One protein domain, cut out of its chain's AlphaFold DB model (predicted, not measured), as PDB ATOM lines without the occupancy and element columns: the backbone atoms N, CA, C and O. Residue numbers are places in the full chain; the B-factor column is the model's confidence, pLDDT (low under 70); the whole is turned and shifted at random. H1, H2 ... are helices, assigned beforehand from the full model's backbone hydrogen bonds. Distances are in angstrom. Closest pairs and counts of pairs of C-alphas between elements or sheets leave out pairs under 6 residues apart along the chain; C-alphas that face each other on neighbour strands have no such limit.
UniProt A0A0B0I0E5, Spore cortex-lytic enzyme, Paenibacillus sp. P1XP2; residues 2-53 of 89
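Overview. This is residues 2 to 53 of the 89 residues of the protein "Spore cortex-lytic enzyme" of Paenibacillus sp. P1XP2 (UniProt A0A0B0I0E5). The model is an open horseshoe with an empty middle: the short helices H1, H2 and H3 follow each other along one limb and round into the bend, residues 28 to 37 run on across the bend, and the longest helix, H4, makes the other limb and touches no helix. Residues 35 to 42 and 44 to 50, most of them in H4, stand free. The printed part has 52 residues, with four named helices in the order H1, H2, H3, H4 and no named strand; the class is all helix, though only 24 of the 52 residues are in named elements. The whole is loose, with a radius of gyration of the C-alphas of 12.4 A and spans of 29 by 29 by 16 A.

Along the chain. H1 is residues 2 to 5, 5.3 A from first to last C-alpha, and begins at C-alpha 2 at (46.745, -14.736, -11.051). H2 is residues 13 to 17, 6.1 A. H3 is residues 24 to 27, 5.1 A. H4 is residues 38 to 48, 15.4 A, from C-alpha 38 at (47.684, -29.472, -28.298) to C-alpha 48 at (40.764, -21.186, -17.278).

Arrangement. H1 and H2 only just touch, with 3 pairs of C-alphas within 8 A; the closest, of Leu 4 and Ile 13, are 6.7 A apart. H2 and H3 are close but not clearly touching, their closest C-alphas, of Ile 17 and Val 26, 7.6 A apart. H4 is apart from H1, H2 and H3, and H1 is apart from H3. In H2 and H4 every O i to N i+4 pair is within hydrogen-bond range; H1 and H3 are too short for such a pair.

Size, cuts and confidence. The C-alphas farthest apart, of Ala 7 and Arg 38, are 31.4 A apart, while those of Asn 2 and Ala 53 are 11.3 A apart. The printed part has no cut, and its three links between helices are short. The mean pLDDT of the printed part is 92.4, and no printed residue is under 70.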
ATOM      1  N   ASN A   2      46.460 -15.461 -12.301       92.81
ATOM      2  CA  ASN A   2      46.745 -14.736 -11.051       92.81
ATOM      3  C   ASN A   2      46.911 -13.221 -11.247       92.81
ATOM      4  O   ASN A   2      46.177 -12.440 -10.657       92.81
ATOM      5  N   ARG A   3      47.770 -12.802 -12.189       93.38
ATOM      6  CA  ARG A   3      47.933 -11.380 -12.541       93.38
ATOM      7  C   ARG A   3      46.639 -10.708 -12.998       93.38
ATOM      8  O   ARG A   3      46.353  -9.611 -12.567       93.38
ATOM      9  N   LEU A   4      45.823 -11.374 -13.813       92.19
ATOM     10  CA  LEU A   4      44.554 -10.806 -14.283       92.19
ATOM     11  C   LEU A   4      43.572 -10.528 -13.130       92.19
ATOM     12  O   LEU A   4      42.757  -9.621 -13.232       92.19
ATOM     13  N   ARG A   5      43.639 -11.325 -12.056       89.75
ATOM     14  CA  ARG A   5      42.760 -11.220 -10.881       89.75
ATOM     15  C   ARG A   5      43.287 -10.266  -9.807       89.75
ATOM     16  O   ARG A   5      42.572  -9.986  -8.854       89.75
ATOM     17  N   SER A   6      44.526  -9.804  -9.929       92.31
ATOM     18  CA  SER A   6      45.175  -8.957  -8.935       92.31
ATOM     19  C   SER A   6      45.087  -7.490  -9.342       92.31
ATOM     20  O   SER A   6      45.364  -7.143 -10.488       92.31
ATOM     21  N   ALA A   7      44.765  -6.618  -8.386       91.31
ATOM     22  CA  ALA A   7      44.704  -5.171  -8.604       91.31
ATOM     23  C   ALA A   7      46.068  -4.549  -8.970       91.31
ATOM     24  O   ALA A   7      46.121  -3.457  -9.526       91.31
ATOM     25  N   ASN A   8      47.171  -5.259  -8.706       90.56
ATOM     26  CA  ASN A   8      48.534  -4.793  -8.976       90.56
ATOM     27  C   ASN A   8      48.949  -4.929 -10.450       90.56
ATOM     28  O   ASN A   8      50.054  -4.538 -10.825       90.56
ATOM     29  N   PHE A   9      48.101  -5.523 -11.289       93.12
ATOM     30  CA  PHE A   9      48.409  -5.816 -12.683       93.12
ATOM     31  C   PHE A   9      47.264  -5.378 -13.601       93.12
ATOM     32  O   PHE A   9      46.142  -5.139 -13.155       93.12
ATOM     33  N   PRO A  10      47.515  -5.281 -14.918       94.12
ATOM     34  CA  PRO A  10      46.466  -4.950 -15.862       94.12
ATOM     35  C   PRO A  10      45.308  -5.954 -15.842       94.12
ATOM     36  O   PRO A  10      45.501  -7.168 -15.864       94.12
ATOM     37  N   ASN A  11      44.094  -5.430 -15.937       92.56
ATOM     38  CA  ASN A  11      42.840  -6.184 -15.885       92.56
ATOM     39  C   ASN A  11      42.422  -6.841 -17.218       92.56
ATOM     40  O   ASN A  11      41.272  -7.238 -17.375       92.56
ATOM     41  N   THR A  12      43.325  -6.960 -18.200       94.12
ATOM     42  CA  THR A  12      43.035  -7.663 -19.464       94.12
ATOM     43  C   THR A  12      44.183  -8.581 -19.860       94.12
ATOM     44  O   THR A  12      45.354  -8.237 -19.686       94.12
ATOM     45  N   ILE A  13      43.852  -9.728 -20.463       92.44
ATOM     46  CA  ILE A  13      44.841 -10.713 -20.931       92.44
ATOM     47  C   ILE A  13      45.839 -10.060 -21.892       92.44
ATOM     48  O   ILE A  13      47.044 -10.232 -21.729       92.44
ATOM     49  N   LYS A  14      45.350  -9.250 -22.842       93.25
ATOM     50  CA  LYS A  14      46.200  -8.529 -23.795       93.25
ATOM     51  C   LYS A  14      47.201  -7.630 -23.069       93.25
ATOM     52  O   LYS A  14      48.396  -7.751 -23.301       93.25
ATOM     53  N   LYS A  15      46.753  -6.775 -22.144       94.25
ATOM     54  CA  LYS A  15      47.682  -5.888 -21.428       94.25
ATOM     55  C   LYS A  15      48.695  -6.667 -20.588       94.25
ATOM     56  O   LYS A  15      49.846  -6.256 -20.554       94.25
ATOM     57  N   VAL A  16      48.305  -7.785 -19.968       93.56
ATOM     58  CA  VAL A  16      49.229  -8.656 -19.214       93.56
ATOM     59  C   VAL A  16      50.290  -9.275 -20.129       93.56
ATOM     60  O   VAL A  16      51.472  -9.235 -19.797       93.56
ATOM     61  N   ILE A  17      49.891  -9.823 -21.282       93.00
ATOM     62  CA  ILE A  17      50.813 -10.445 -22.248       93.00
ATOM     63  C   ILE A  17      51.807  -9.422 -22.809       93.00
ATOM     64  O   ILE A  17      52.988  -9.723 -22.952       93.00
ATOM     65  N   TYR A  18      51.346  -8.203 -23.085       93.25
ATOM     66  CA  TYR A  18      52.170  -7.142 -23.666       93.25
ATOM     67  C   TYR A  18      52.921  -6.292 -22.626       93.25
ATOM     68  O   TYR A  18      53.556  -5.305 -23.001       93.25
ATOM     69  N   GLN A  19      52.897  -6.645 -21.332       91.88
ATOM     70  CA  GLN A  19      53.753  -5.967 -20.354       91.88
ATOM     71  C   GLN A  19      55.227  -6.115 -20.753       91.88
ATOM     72  O   GLN A  19      55.700  -7.211 -21.072       91.88
ATOM     73  N   LYS A  20      55.958  -4.996 -20.721       87.81
ATOM     74  CA  LYS A  20      57.368  -4.938 -21.116       87.81
ATOM     75  C   LYS A  20      58.178  -5.990 -20.347       87.81
ATOM     76  O   LYS A  20      58.035  -6.114 -19.136       87.81
ATOM     77  N   HIS A  21      59.007  -6.745 -21.069       85.38
ATOM     78  CA  HIS A  21      59.870  -7.819 -20.548       85.38
ATOM     79  C   HIS A  21      59.156  -9.017 -19.897       85.38
ATOM     80  O   HIS A  21      59.829  -9.918 -19.405       85.38
ATOM     81  N   GLN A  22      57.821  -9.088 -19.926       87.12
ATOM     82  CA  GLN A  22      57.110 -10.137 -19.201       87.12
ATOM     83  C   GLN A  22      57.051 -11.476 -19.944       87.12
ATOM     84  O   GLN A  22      57.123 -12.536 -19.321       87.12
ATOM     85  N   PHE A  23      56.905 -11.427 -21.268       90.00
ATOM     86  CA  PHE A  23      56.831 -12.606 -22.125       90.00
ATOM     87  C   PHE A  23      57.792 -12.446 -23.300       90.00
ATOM     88  O   PHE A  23      57.590 -11.612 -24.184       90.00
ATOM     89  N   SER A  24      58.839 -13.273 -23.327       88.56
ATOM     90  CA  SER A  24      59.872 -13.205 -24.365       88.56
ATOM     91  C   SER A  24      59.348 -13.362 -25.800       88.56
ATOM     92  O   SER A  24      59.883 -12.661 -26.656       88.56
ATOM     93  N   PRO A  25      58.291 -14.159 -26.102       89.62
ATOM     94  CA  PRO A  25      57.752 -14.245 -27.461       89.62
ATOM     95  C   PRO A  25      57.218 -12.917 -28.008       89.62
ATOM     96  O   PRO A  25      57.239 -12.704 -29.217       89.62
ATOM     97  N   VAL A  26      56.735 -12.030 -27.130       90.69
ATOM     98  CA  VAL A  26      56.251 -10.699 -27.522       90.69
ATOM     99  C   VAL A  26      57.437  -9.809 -27.875       90.69
ATOM    100  O   VAL A  26      57.458  -9.199 -28.937       90.69
ATOM    101  N   ALA A  27      58.460  -9.787 -27.017       87.50
ATOM    102  CA  ALA A  27      59.643  -8.957 -27.223       87.50
ATOM    103  C   ALA A  27      60.479  -9.380 -28.444       87.50
ATOM    104  O   ALA A  27      61.063  -8.530 -29.104       87.50
ATOM    105  N   ASN A  28      60.538 -10.679 -28.756       88.25
ATOM    106  CA  ASN A  28      61.333 -11.203 -29.874       88.25
ATOM    107  C   ASN A  28      60.528 -11.419 -31.173       88.25
ATOM    108  O   ASN A  28      61.029 -12.060 -32.096       88.25
ATOM    109  N   GLY A  29      59.281 -10.933 -31.243       87.62
ATOM    110  CA  GLY A  29      58.441 -10.985 -32.446       87.62
ATOM    111  C   GLY A  29      57.949 -12.382 -32.848       87.62
ATOM    112  O   GLY A  29      57.379 -12.552 -33.925       87.62
ATOM    113  N   ARG A  30      58.155 -13.408 -32.011       91.19
ATOM    114  CA  ARG A  30      57.680 -14.775 -32.289       91.19
ATOM    115  C   ARG A  30      56.205 -14.973 -31.969       91.19
ATOM    116  O   ARG A  30      55.641 -15.965 -32.425       91.19
ATOM    117  N   PHE A  31      55.600 -14.077 -31.192       90.50
ATOM    118  CA  PHE A  31      54.220 -14.209 -30.727       90.50
ATOM    119  C   PHE A  31      53.226 -14.426 -31.878       90.50
ATOM    120  O   PHE A  31      52.439 -15.362 -31.817       90.50
ATOM    121  N   ASP A  32      53.335 -13.660 -32.965       87.88
ATOM    122  CA  ASP A  32      52.397 -13.755 -34.095       87.88
ATOM    123  C   ASP A  32      52.654 -14.968 -35.008       87.88
ATOM    124  O   ASP A  32      51.828 -15.320 -35.846       87.88
ATOM    125  N   ARG A  33      53.815 -15.619 -34.868       90.88
ATOM    126  CA  ARG A  33      54.262 -16.716 -35.746       90.88
ATOM    127  C   ARG A  33      54.171 -18.087 -35.083       90.88
ATOM    128  O   ARG A  33      54.215 -19.105 -35.771       90.88
ATOM    129  N   VAL A  34      54.104 -18.137 -33.750       91.19
ATOM    130  CA  VAL A  34      54.054 -19.398 -33.012       91.19
ATOM    131  C   VAL A  34      52.658 -20.005 -33.099       91.19
ATOM    132  O   VAL A  34      51.659 -19.367 -32.784       91.19
ATOM    133  N   LYS A  35      52.587 -21.274 -33.505       93.56
ATOM    134  CA  LYS A  35      51.354 -22.059 -33.437       93.56
ATOM    135  C   LYS A  35      51.357 -22.858 -32.133       93.56
ATOM    136  O   LYS A  35      52.294 -23.634 -31.924       93.56
ATOM    137  N   PRO A  36      50.370 -22.677 -31.239       93.69
ATOM    138  CA  PRO A  36      50.297 -23.456 -30.013       93.69
ATOM    139  C   PRO A  36      50.050 -24.928 -30.350       93.69
ATOM    140  O   PRO A  36      49.250 -25.254 -31.227       93.69
ATOM    141  N   ASN A  37      50.736 -25.827 -29.648       95.50
ATOM    142  CA  ASN A  37      50.477 -27.256 -29.773       95.50
ATOM    143  C   ASN A  37      49.276 -27.675 -28.898       95.50
ATOM    144  O   ASN A  37      48.756 -26.892 -28.097       95.50
ATOM    145  N   ARG A  38      48.839 -28.933 -29.040       97.25
ATOM    146  CA  ARG A  38      47.684 -29.472 -28.298       97.25
ATOM    147  C   ARG A  38      47.857 -29.386 -26.780       97.25
ATOM    148  O   ARG A  38      46.891 -29.110 -26.075       97.25
ATOM    149  N   ASP A  39      49.073 -29.590 -26.283       96.38
ATOM    150  CA  ASP A  39      49.356 -29.560 -24.849       96.38
ATOM    151  C   ASP A  39      49.281 -28.137 -24.286       96.38
ATOM    152  O   ASP A  39      48.714 -27.942 -23.212       96.38
ATOM    153  N   CYS A  40      49.754 -27.133 -25.031       94.81
ATOM    154  CA  CYS A  40      49.589 -25.723 -24.677       94.81
ATOM    155  C   CYS A  40      48.108 -25.347 -24.573       94.81
ATOM    156  O   CYS A  40      47.703 -24.727 -23.593       94.81
ATOM    157  N   ILE A  41      47.296 -25.747 -25.558       96.38
ATOM    158  CA  ILE A  41      45.852 -25.470 -25.561       96.38
ATOM    159  C   ILE A  41      45.181 -26.141 -24.356       96.38
ATOM    160  O   ILE A  41      44.428 -25.492 -23.629       96.38
ATOM    161  N   ARG A  42      45.500 -27.415 -24.090       97.12
ATOM    162  CA  ARG A  42      44.980 -28.147 -22.928       97.12
ATOM    163  C   ARG A  42      45.349 -27.454 -21.616       97.12
ATOM    164  O   ARG A  42      44.468 -27.225 -20.794       97.12
ATOM    165  N   ALA A  43      46.612 -27.070 -21.440       95.12
ATOM    166  CA  ALA A  43      47.080 -26.398 -20.229       95.12
ATOM    167  C   ALA A  43      46.381 -25.046 -19.994       95.12
ATOM    168  O   ALA A  43      46.029 -24.722 -18.860       95.12
ATOM    169  N   VAL A  44      46.137 -24.267 -21.057       94.69
ATOM    170  CA  VAL A  44      45.377 -23.010 -20.960       94.69
ATOM    171  C   VAL A  44      43.936 -23.277 -20.530       94.69
ATOM    172  O   VAL A  44      43.458 -22.622 -19.605       94.69
ATOM    173  N   ASN A  45      43.265 -24.259 -21.135       96.56
ATOM    174  CA  ASN A  45      41.888 -24.612 -20.779       96.56
ATOM    175  C   ASN A  45      41.769 -25.087 -19.325       96.56
ATOM    176  O   ASN A  45      40.870 -24.654 -18.610       96.56
ATOM    177  N   GLU A  46      42.701 -25.917 -18.854       96.38
ATOM    178  CA  GLU A  46      42.743 -26.328 -17.448       96.38
ATOM    179  C   GLU A  46      42.883 -25.124 -16.500       96.38
ATOM    180  O   GLU A  46      42.171 -25.036 -15.499       96.38
ATOM    181  N   ALA A  47      43.762 -24.171 -16.828       94.12
ATOM    182  CA  ALA A  47      43.957 -22.966 -16.025       94.12
ATOM    183  C   ALA A  47      42.726 -22.040 -16.032       94.12
ATOM    184  O   ALA A  47      42.403 -21.438 -15.004       94.12
ATOM    185  N   LEU A  48      42.026 -21.928 -17.169       93.50
ATOM    186  CA  LEU A  48      40.764 -21.186 -17.278       93.50
ATOM    187  C   LEU A  48      39.655 -21.837 -16.441       93.50
ATOM    188  O   LEU A  48      38.930 -21.124 -15.750       93.50
ATOM    189  N   ASN A  49      39.608 -23.171 -16.410       95.31
ATOM    190  CA  ASN A  49      38.688 -23.959 -15.582       95.31
ATOM    191  C   ASN A  49      39.080 -24.008 -14.093       95.31
ATOM    192  O   ASN A  49      38.453 -24.710 -13.307       95.31
ATOM    193  N   GLY A  50      40.111 -23.265 -13.682       91.75
ATOM    194  CA  GLY A  50      40.461 -23.086 -12.276       91.75
ATOM    195  C   GLY A  50      41.470 -24.085 -11.718       91.75
ATOM    196  O   GLY A  50      41.773 -24.006 -10.528       91.75
ATOM    197  N   LYS A  51      42.055 -24.967 -12.539       94.44
ATOM    198  CA  LYS A  51      43.189 -25.794 -12.105       94.44
ATOM    199  C   LYS A  51      44.383 -24.891 -11.800       94.44
ATOM    200  O   LYS A  51      44.815 -24.102 -12.643       94.44
ATOM    201  N   LYS A  52      44.934 -25.013 -10.594       92.12
ATOM    202  CA  LYS A  52      46.074 -24.220 -10.122       92.12
ATOM    203  C   LYS A  52      47.171 -25.141  -9.607       92.12
ATOM    204  O   LYS A  52      46.898 -26.083  -8.872       92.12
ATOM    205  N   ALA A  53      48.412 -24.855  -9.991       93.62
ATOM    206  CA  ALA A  53      49.600 -25.542  -9.474       93.62
ATOM    207  C   ALA A  53      50.317 -24.745  -8.364       93.62
ATOM    208  O   ALA A  53      51.198 -25.286  -7.696       93.62
TER     209      ALA A  53